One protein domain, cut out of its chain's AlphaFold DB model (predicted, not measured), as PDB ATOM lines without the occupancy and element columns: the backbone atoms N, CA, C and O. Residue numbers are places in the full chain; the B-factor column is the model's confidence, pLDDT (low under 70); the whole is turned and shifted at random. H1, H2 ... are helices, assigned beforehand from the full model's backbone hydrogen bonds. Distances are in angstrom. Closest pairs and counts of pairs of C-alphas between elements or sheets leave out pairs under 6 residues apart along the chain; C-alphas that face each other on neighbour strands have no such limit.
ATOM      1  N   GLU A  11     130.303 110.037 168.328       81.62
ATOM      2  CA  GLU A  11     131.176 109.296 169.240       81.62
ATOM      3  C   GLU A  11     131.756 110.186 170.348       81.62
ATOM      4  O   GLU A  11     131.831 109.767 171.505       81.62
ATOM      5  N   ASN A  12     132.154 111.417 170.018       81.81
ATOM      6  CA  ASN A  12     132.704 112.362 170.991       81.81
ATOM      7  C   ASN A  12     131.628 112.851 171.966       81.81
ATOM      8  O   ASN A  12     131.902 112.998 173.158       81.81
ATOM      9  N   ILE A  13     130.404 113.054 171.473       82.75
ATOM     10  CA  ILE A  13     129.248 113.418 172.298       82.75
ATOM     11  C   ILE A  13     128.939 112.296 173.297       82.75
ATOM     12  O   ILE A  13     128.806 112.563 174.490       82.75
ATOM     13  N   ASN A  14     128.912 111.039 172.848       85.38
ATOM     14  CA  ASN A  14     128.643 109.896 173.726       85.38
ATOM     15  C   ASN A  14     129.698 109.746 174.827       85.38
ATOM     16  O   ASN A  14     129.347 109.615 175.997       85.38
ATOM     17  N   ARG A  15     130.988 109.869 174.488       86.31
ATOM     18  CA  ARG A  15     132.071 109.850 175.488       86.31
ATOM     19  C   ARG A  15     131.937 110.969 176.520       86.31
ATOM     20  O   ARG A  15     132.246 110.769 177.692       86.31
ATOM     21  N   LEU A  16     131.483 112.149 176.099       84.62
ATOM     22  CA  LEU A  16     131.252 113.276 176.999       84.62
ATOM     23  C   LEU A  16     130.075 113.014 177.950       84.62
ATOM     24  O   LEU A  16     130.175 113.327 179.137       84.62
ATOM     25  N   LEU A  17     128.987 112.419 177.455       85.81
ATOM     26  CA  LEU A  17     127.839 112.029 178.278       85.81
ATOM     27  C   LEU A  17     128.219 110.945 179.299       85.81
ATOM     28  O   LEU A  17     127.849 111.051 180.467       85.81
ATOM     29  N   GLU A  18     129.019 109.954 178.899       88.38
ATOM     30  CA  GLU A  18     129.557 108.923 179.801       88.38
ATOM     31  C   GLU A  18     130.459 109.526 180.888       88.38
ATOM     32  O   GLU A  18     130.314 109.229 182.079       88.38
ATOM     33  N   PHE A  19     131.371 110.423 180.494       89.62
ATOM     34  CA  PHE A  19     132.222 111.146 181.435       89.62
ATOM     35  C   PHE A  19     131.381 111.940 182.438       89.62
ATOM     36  O   PHE A  19     131.622 111.872 183.642       89.62
ATOM     37  N   ALA A  20     130.356 112.646 181.967       87.81
ATOM     38  CA  ALA A  20     129.478 113.417 182.829       87.81
ATOM     39  C   ALA A  20     128.687 112.531 183.800       87.81
ATOM     40  O   ALA A  20     128.674 112.811 184.999       87.81
ATOM     41  N   GLY A  21     128.128 111.416 183.317       87.00
ATOM     42  CA  GLY A  21     127.433 110.437 184.152       87.00
ATOM     43  C   GLY A  21     128.318 109.870 185.265       87.00
ATOM     44  O   GLY A  21     127.893 109.818 186.416       87.00
ATOM     45  N   SER A  22     129.578 109.531 184.962       92.00
ATOM     46  CA  SER A  22     130.528 109.027 185.972       92.00
ATOM     47  C   SER A  22     130.938 110.063 187.027       92.00
ATOM     48  O   SER A  22     131.325 109.687 188.132       92.00
ATOM     49  N   HIS A  23     130.817 111.359 186.722       89.56
ATOM     50  CA  HIS A  23     131.169 112.460 187.625       89.56
ATOM     51  C   HIS A  23     129.946 113.136 188.265       89.56
ATOM     52  O   HIS A  23     130.079 114.214 188.845       89.56
ATOM     53  N   ASN A  24     128.754 112.527 188.177       87.06
ATOM     54  CA  ASN A  24     127.482 113.109 188.632       87.06
ATOM     55  C   ASN A  24     127.177 114.489 188.016       87.06
ATOM     56  O   ASN A  24     126.470 115.311 188.604       87.06
ATOM     57  N   ILE A  25     127.709 114.754 186.825       86.00
ATOM     58  CA  ILE A  25     127.422 115.957 186.057       86.00
ATOM     59  C   ILE A  25     126.204 115.652 185.195       86.00
ATOM     60  O   ILE A  25     126.217 114.755 184.353       86.00
ATOM     61  N   LYS A  26     125.132 116.418 185.389       79.06
ATOM     62  CA  LYS A  26     123.929 116.285 184.575       79.06
ATOM     63  C   LYS A  26     124.137 116.996 183.233       79.06
ATOM     64  O   LYS A  26     124.085 118.224 183.173       79.06
ATOM     65  N   LEU A  27     124.378 116.222 182.177       77.50
ATOM     66  CA  LEU A  27     124.365 116.687 180.789       77.50
ATOM     67  C   LEU A  27     123.171 116.072 180.059       77.50
ATOM     68  O   LEU A  27     122.915 114.879 180.177       77.50
ATOM     69  N   GLU A  28     122.459 116.899 179.305       74.06
ATOM     70  CA  GLU A  28     121.346 116.495 178.447       74.06
ATOM     71  C   GLU A  28     121.562 117.127 177.070       74.06
ATOM     72  O   GLU A  28     122.028 118.269 176.969       74.06
ATOM     73  N   LEU A  29     121.251 116.381 176.009       72.56
ATOM     74  CA  LEU A  29     121.229 116.928 174.658       72.56
ATOM     75  C   LEU A  29     119.947 117.739 174.482       72.56
ATOM     76  O   LEU A  29     118.851 117.254 174.751       72.56
ATOM     77  N   VAL A  30     120.091 118.983 174.026       67.69
ATOM     78  CA  VAL A  30     118.956 119.901 173.841       67.69
ATOM     79  C   VAL A  30     118.015 119.411 172.732       67.69
ATOM     80  O   VAL A  30     116.815 119.648 172.820       67.69
ATOM     81  N   ASP A  31     118.539 118.675 171.748       60.00
ATOM     82  CA  ASP A  31     117.765 118.132 170.623       60.00
ATOM     83  C   ASP A  31     116.984 116.848 170.974       60.00
ATOM     84  O   ASP A  31     115.968 116.566 170.342       60.00
ATOM     85  N   ASP A  32     117.415 116.086 171.990       54.78
ATOM     86  CA  ASP A  32     116.703 114.883 172.473       54.78
ATOM     87  C   ASP A  32     115.577 115.218 173.455       54.78
ATOM     88  O   ASP A  32     114.715 114.383 173.757       54.78
ATOM     89  N   ALA A  33     115.549 116.449 173.964       55.22
ATOM     90  CA  ALA A  33     114.393 116.916 174.690       55.22
ATOM     91  C   ALA A  33     113.215 116.971 173.703       55.22
ATOM     92  O   ALA A  33     113.135 117.860 172.859       55.22
ATOM     93  N   GLN A  34     112.230 116.079 173.875       51.50
ATOM     94  CA  GLN A  34     110.882 116.191 173.285       51.50
ATOM     95  C   GLN A  34     110.129 117.470 173.717       51.50
ATOM     96  O   GLN A  34     108.903 117.560 173.674       51.50
ATOM     97  N   SER A  35     110.837 118.499 174.164       52.62
ATOM     98  CA  SER A  35     110.348 119.854 174.091       52.62
ATOM     99  C   SER A  35     110.116 120.187 172.625       52.62
ATOM    100  O   SER A  35     111.049 120.399 171.855       52.62
ATOM    101  N   PRO A  43     105.283 128.973 160.657       67.94
ATOM    102  CA  PRO A  43     106.161 128.425 159.636       67.94
ATOM    103  C   PRO A  43     106.000 129.247 158.356       67.94
ATOM    104  O   PRO A  43     104.878 129.586 157.970       67.94
ATOM    105  N   LEU A  44     107.125 129.587 157.730       69.62
ATOM    106  CA  LEU A  44     107.131 130.327 156.473       69.62
ATOM    107  C   LEU A  44     106.363 129.527 155.420       69.62
ATOM    108  O   LEU A  44     106.577 128.322 155.256       69.62
ATOM    109  N   SER A  45     105.490 130.207 154.686       81.06
ATOM    110  CA  SER A  45     104.863 129.643 153.498       81.06
ATOM    111  C   SER A  45     105.922 129.316 152.439       81.06
ATOM    112  O   SER A  45     107.036 129.850 152.437       81.06
ATOM    113  N   THR A  46     105.577 128.443 151.492       79.25
ATOM    114  CA  THR A  46     106.475 128.056 150.393       79.25
ATOM    115  C   THR A  46     106.975 129.267 149.595       79.25
ATOM    116  O   THR A  46     108.125 129.292 149.157       79.25
ATOM    117  N   GLU A  47     106.139 130.295 149.447       80.12
ATOM    118  CA  GLU A  47     106.463 131.539 148.740       80.12
ATOM    119  C   GLU A  47     107.463 132.406 149.519       80.12
ATOM    120  O   GLU A  47     108.419 132.941 148.946       80.12
ATOM    121  N   GLU A  48     107.295 132.498 150.839       74.81
ATOM    122  CA  GLU A  48     108.206 133.227 151.724       74.81
ATOM    123  C   GLU A  48     109.572 132.535 151.809       74.81
ATOM    124  O   GLU A  48     110.609 133.197 151.722       74.81
ATOM    125  N   LEU A  49     109.586 131.199 151.867       76.50
ATOM    126  CA  LEU A  49     110.802 130.383 151.794       76.50
ATOM    127  C   LEU A  49     111.556 130.602 150.478       76.50
ATOM    128  O   LEU A  49     112.758 130.875 150.485       76.50
ATOM    129  N   LEU A  50     110.857 130.548 149.340       75.88
ATOM    130  CA  LEU A  50     111.442 130.812 148.020       75.88
ATOM    131  C   LEU A  50     112.027 132.222 147.924       75.88
ATOM    132  O   LEU A  50     113.101 132.414 147.348       75.88
ATOM    133  N   THR A  51     111.338 133.204 148.497       76.88
ATOM    134  CA  THR A  51     111.797 134.595 148.531       76.88
ATOM    135  C   THR A  51     113.053 134.744 149.382       76.88
ATOM    136  O   THR A  51     114.000 135.409 148.960       76.88
ATOM    137  N   LEU A  52     113.107 134.088 150.542       72.06
ATOM    138  CA  LEU A  52     114.268 134.098 151.427       72.06
ATOM    139  C   LEU A  52     115.485 133.428 150.772       72.06
ATOM    140  O   LEU A  52     116.576 133.994 150.783       72.06
ATOM    141  N   VAL A  53     115.292 132.277 150.123       70.69
ATOM    142  CA  VAL A  53     116.353 131.567 149.389       70.69
ATOM    143  C   VAL A  53     116.875 132.407 148.220       70.69
ATOM    144  O   VAL A  53     118.087 132.505 148.031       70.69
ATOM    145  N   LYS A  54     115.988 133.057 147.454       74.31
ATOM    146  CA  LYS A  54     116.383 133.963 146.361       74.31
ATOM    147  C   LYS A  54     117.142 135.186 146.877       74.31
ATOM    148  O   LYS A  54     118.172 135.533 146.310       74.31
ATOM    149  N   LYS A  55     116.676 135.812 147.964       67.88
ATOM    150  CA  LYS A  55     117.369 136.943 148.603       67.88
ATOM    151  C   LYS A  55     118.743 136.533 149.127       67.88
ATOM    152  O   LYS A  55     119.713 137.215 148.832       67.88
ATOM    153  N   SER A  56     118.836 135.396 149.815       61.22
ATOM    154  CA  SER A  56     120.095 134.839 150.320       61.22
ATOM    155  C   SER A  56     121.097 134.601 149.185       61.22
ATOM    156  O   SER A  56     122.208 135.131 149.221       61.22
ATOM    157  N   ARG A  57     120.668 133.931 148.106       66.56
ATOM    158  CA  ARG A  57     121.502 133.683 146.916       66.56
ATOM    159  C   ARG A  57     121.956 134.958 146.207       66.56
ATOM    160  O   ARG A  57     123.099 135.018 145.772       66.56
ATOM    161  N   ASN A  58     121.092 135.966 146.109       63.72
ATOM    162  CA  ASN A  58     121.431 137.234 145.459       63.72
ATOM    163  C   ASN A  58     122.291 138.149 146.342       63.72
ATOM    164  O   ASN A  58     122.965 139.031 145.822       63.72
ATOM    165  N   SER A  59     122.255 137.966 147.665       60.12
ATOM    166  CA  SER A  59     122.946 138.845 148.612       60.12
ATOM    167  C   SER A  59     124.422 138.522 148.820       60.12
ATOM    168  O   SER A  59     125.140 139.376 149.322       60.12
ATOM    169  N   GLY A  60     124.889 137.319 148.464       53.34
ATOM    170  CA  GLY A  60     126.302 136.917 148.522       53.34
ATOM    171  C   GLY A  60     126.963 136.886 149.910       53.34
ATOM    172  O   GLY A  60     127.960 136.198 150.065       53.34
ATOM    173  N   THR A  61     126.447 137.597 150.910       60.53
ATOM    174  CA  THR A  61     126.750 137.570 152.351       60.53
ATOM    175  C   THR A  61     125.968 138.738 152.959       60.53
ATOM    176  O   THR A  61     126.349 139.888 152.780       60.53
ATOM    177  N   VAL A  62     124.863 138.475 153.667       52.94
ATOM    178  CA  VAL A  62     124.243 139.505 154.523       52.94
ATOM    179  C   VAL A  62     124.914 139.411 155.890       52.94
ATOM    180  O   VAL A  62     124.803 138.361 156.533       52.94
ATOM    181  N   PRO A  63     125.609 140.459 156.360       57.41
ATOM    182  CA  PRO A  63     126.139 140.500 157.713       57.41
ATOM    183  C   PRO A  63     125.023 140.235 158.728       57.41
ATOM    184  O   PRO A  63     123.909 140.741 158.597       57.41
ATOM    185  N   MET A  64     125.311 139.455 159.768       57.38
ATOM    186  CA  MET A  64     124.310 138.995 160.742       57.38
ATOM    187  C   MET A  64     123.518 140.144 161.399       57.38
ATOM    188  O   MET A  64     122.342 139.981 161.720       57.38
ATOM    189  N   GLN A  65     124.123 141.331 161.526       60.94
ATOM    190  CA  GLN A  65     123.449 142.545 162.003       60.94
ATOM    191  C   GLN A  65     122.381 143.070 161.031       60.94
ATOM    192  O   GLN A  65     121.310 143.492 161.464       60.94
ATOM    193  N   GLU A  66     122.623 143.007 159.720       64.19
ATOM    194  CA  GLU A  66     121.619 143.375 158.717       64.19
ATOM    195  C   GLU A  66     120.492 142.347 158.662       64.19
ATOM    196  O   GLU A  66     119.323 142.730 158.609       64.19
ATOM    197  N   ALA A  67     120.810 141.055 158.778       65.19
ATOM    198  CA  ALA A  67     119.797 140.006 158.864       65.19
ATOM    199  C   ALA A  67     118.883 140.201 160.089       65.19
ATOM    200  O   ALA A  67     117.661 140.116 159.969       65.19
ATOM    201  N   HIS A  68     119.457 140.542 161.249       66.00
ATOM    202  CA  HIS A  68     118.700 140.815 162.471       66.00
ATOM    203  C   HIS A  68     117.761 142.023 162.319       66.00
ATOM    204  O   HIS A  68     116.585 141.947 162.675       66.00
ATOM    205  N   ASN A  69     118.240 143.116 161.720       70.06
ATOM    206  CA  ASN A  69     117.434 144.318 161.490       70.06
ATOM    207  C   ASN A  69     116.316 144.100 160.461       70.06
ATOM    208  O   ASN A  69     115.211 144.618 160.627       70.06
ATOM    209  N   VAL A  70     116.581 143.327 159.405       70.50
ATOM    210  CA  VAL A  70     115.567 142.965 158.406       70.50
ATOM    211  C   VAL A  70     114.474 142.099 159.033       70.50
ATOM    212  O   VAL A  70     113.297 142.339 158.775       70.50
ATOM    213  N   LEU A  71     114.840 141.145 159.894       67.56
ATOM    214  CA  LEU A  71     113.874 140.311 160.612       67.56
ATOM    215  C   LEU A  71     113.014 141.135 161.580       67.56
ATOM    216  O   LEU A  71     111.793 141.014 161.549       67.56
ATOM    217  N   ARG A  72     113.610 142.031 162.376       71.31
ATOM    218  CA  ARG A  72     112.852 142.902 163.294       71.31
ATOM    219  C   ARG A  72     111.830 143.778 162.572       71.31
ATOM    220  O   ARG A  72     110.669 143.820 162.969       71.31
ATOM    221  N   LYS A  73     112.233 144.393 161.454       71.06
ATOM    222  CA  LYS A  73     111.345 145.221 160.621       71.06
ATOM    223  C   LYS A  73     110.241 144.422 159.930       71.06
ATOM    224  O   LYS A  73     109.136 144.929 159.785       71.06
ATOM    225  N   ALA A  74     110.520 143.194 159.492       72.56
ATOM    226  CA  ALA A  74     109.531 142.362 158.803       72.56
ATOM    227  C   ALA A  74     108.401 141.877 159.729       72.56
ATOM    228  O   ALA A  74     107.295 141.629 159.258       72.56
ATOM    229  N   PHE A  75     108.671 141.761 161.031       74.38
ATOM    230  CA  PHE A  75     107.725 141.226 162.014       74.38
ATOM    231  C   PHE A  75     107.212 142.268 163.021       74.38
ATOM    232  O   PHE A  75     106.614 141.882 164.022       74.38
ATOM    233  N   ASN A  76     107.413 143.568 162.761       60.22
ATOM    234  CA  ASN A  76     107.063 144.666 163.680       60.22
ATOM    235  C   ASN A  76     107.569 144.431 165.116       60.22
ATOM    236  O   ASN A  76     106.891 144.754 166.089       60.22
TER     237      ASN A  76
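AT A GLANCE: This is residues 11 to 35 and 43 to 76 of the 78 residues of an uncharacterized protein of Ferruginibacter sp. BO-59 (UniProt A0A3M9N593). Two separate pieces lie far from each other with an open gap between them. One is an open U of two helices, H2 and H3, in which the chain turns through residues 60 to 63 and H3 heads back without touching H2; the other is the lone helix H1, with residues 23 to 29 folding back beside it and residues 30 to 35 sticking out toward the cut. The printed part has 59 residues with three named helices, H1, H2 and H3 in that order, and no named strand, and its class is all helix. The whole is extended, with a radius of gyration of the C-alphas of 19.6 A and spans of 49 by 25 by 22 A.

HOW THE PARTS SIT: The longest helix by residues is H2, residues 46 to 59, and it touches no helix. A tight link of 4 residues joins it to H3, residues 64 to 74, yet H2 and H3 are apart, with no C-alpha of the one within 8 A of the other. H1, residues 11 to 22, is apart from H2 and from H3. In H1, H2 and H3 every O i to N i+4 pair is within hydrogen-bond range.

IN THESE COORDINATES: H2 has 14 residues and measures 19.8 A from first to last C-alpha, beginning at C-alpha 46 (106.475, 128.056, 150.393). H3 has 11 residues and measures 15.3 A, ending at C-alpha 74 (109.531, 142.362, 158.803). H1 has 12 residues and measures 16.7 A, beginning at C-alpha 11 (131.176, 109.296, 169.240).

THE WHOLE: The two C-alphas farthest apart are those of Ser 22 and Asn 58, at 50.2 A. Residues 36 to 42 are not printed, and C-alphas 35 and 43 are 17.3 A apart across this cut, which falls in the link from H1 to H2. The mean pLDDT of the printed part is 72.1, and 24 residues are under 70, among them residues 30 to 35 and 55 to 68.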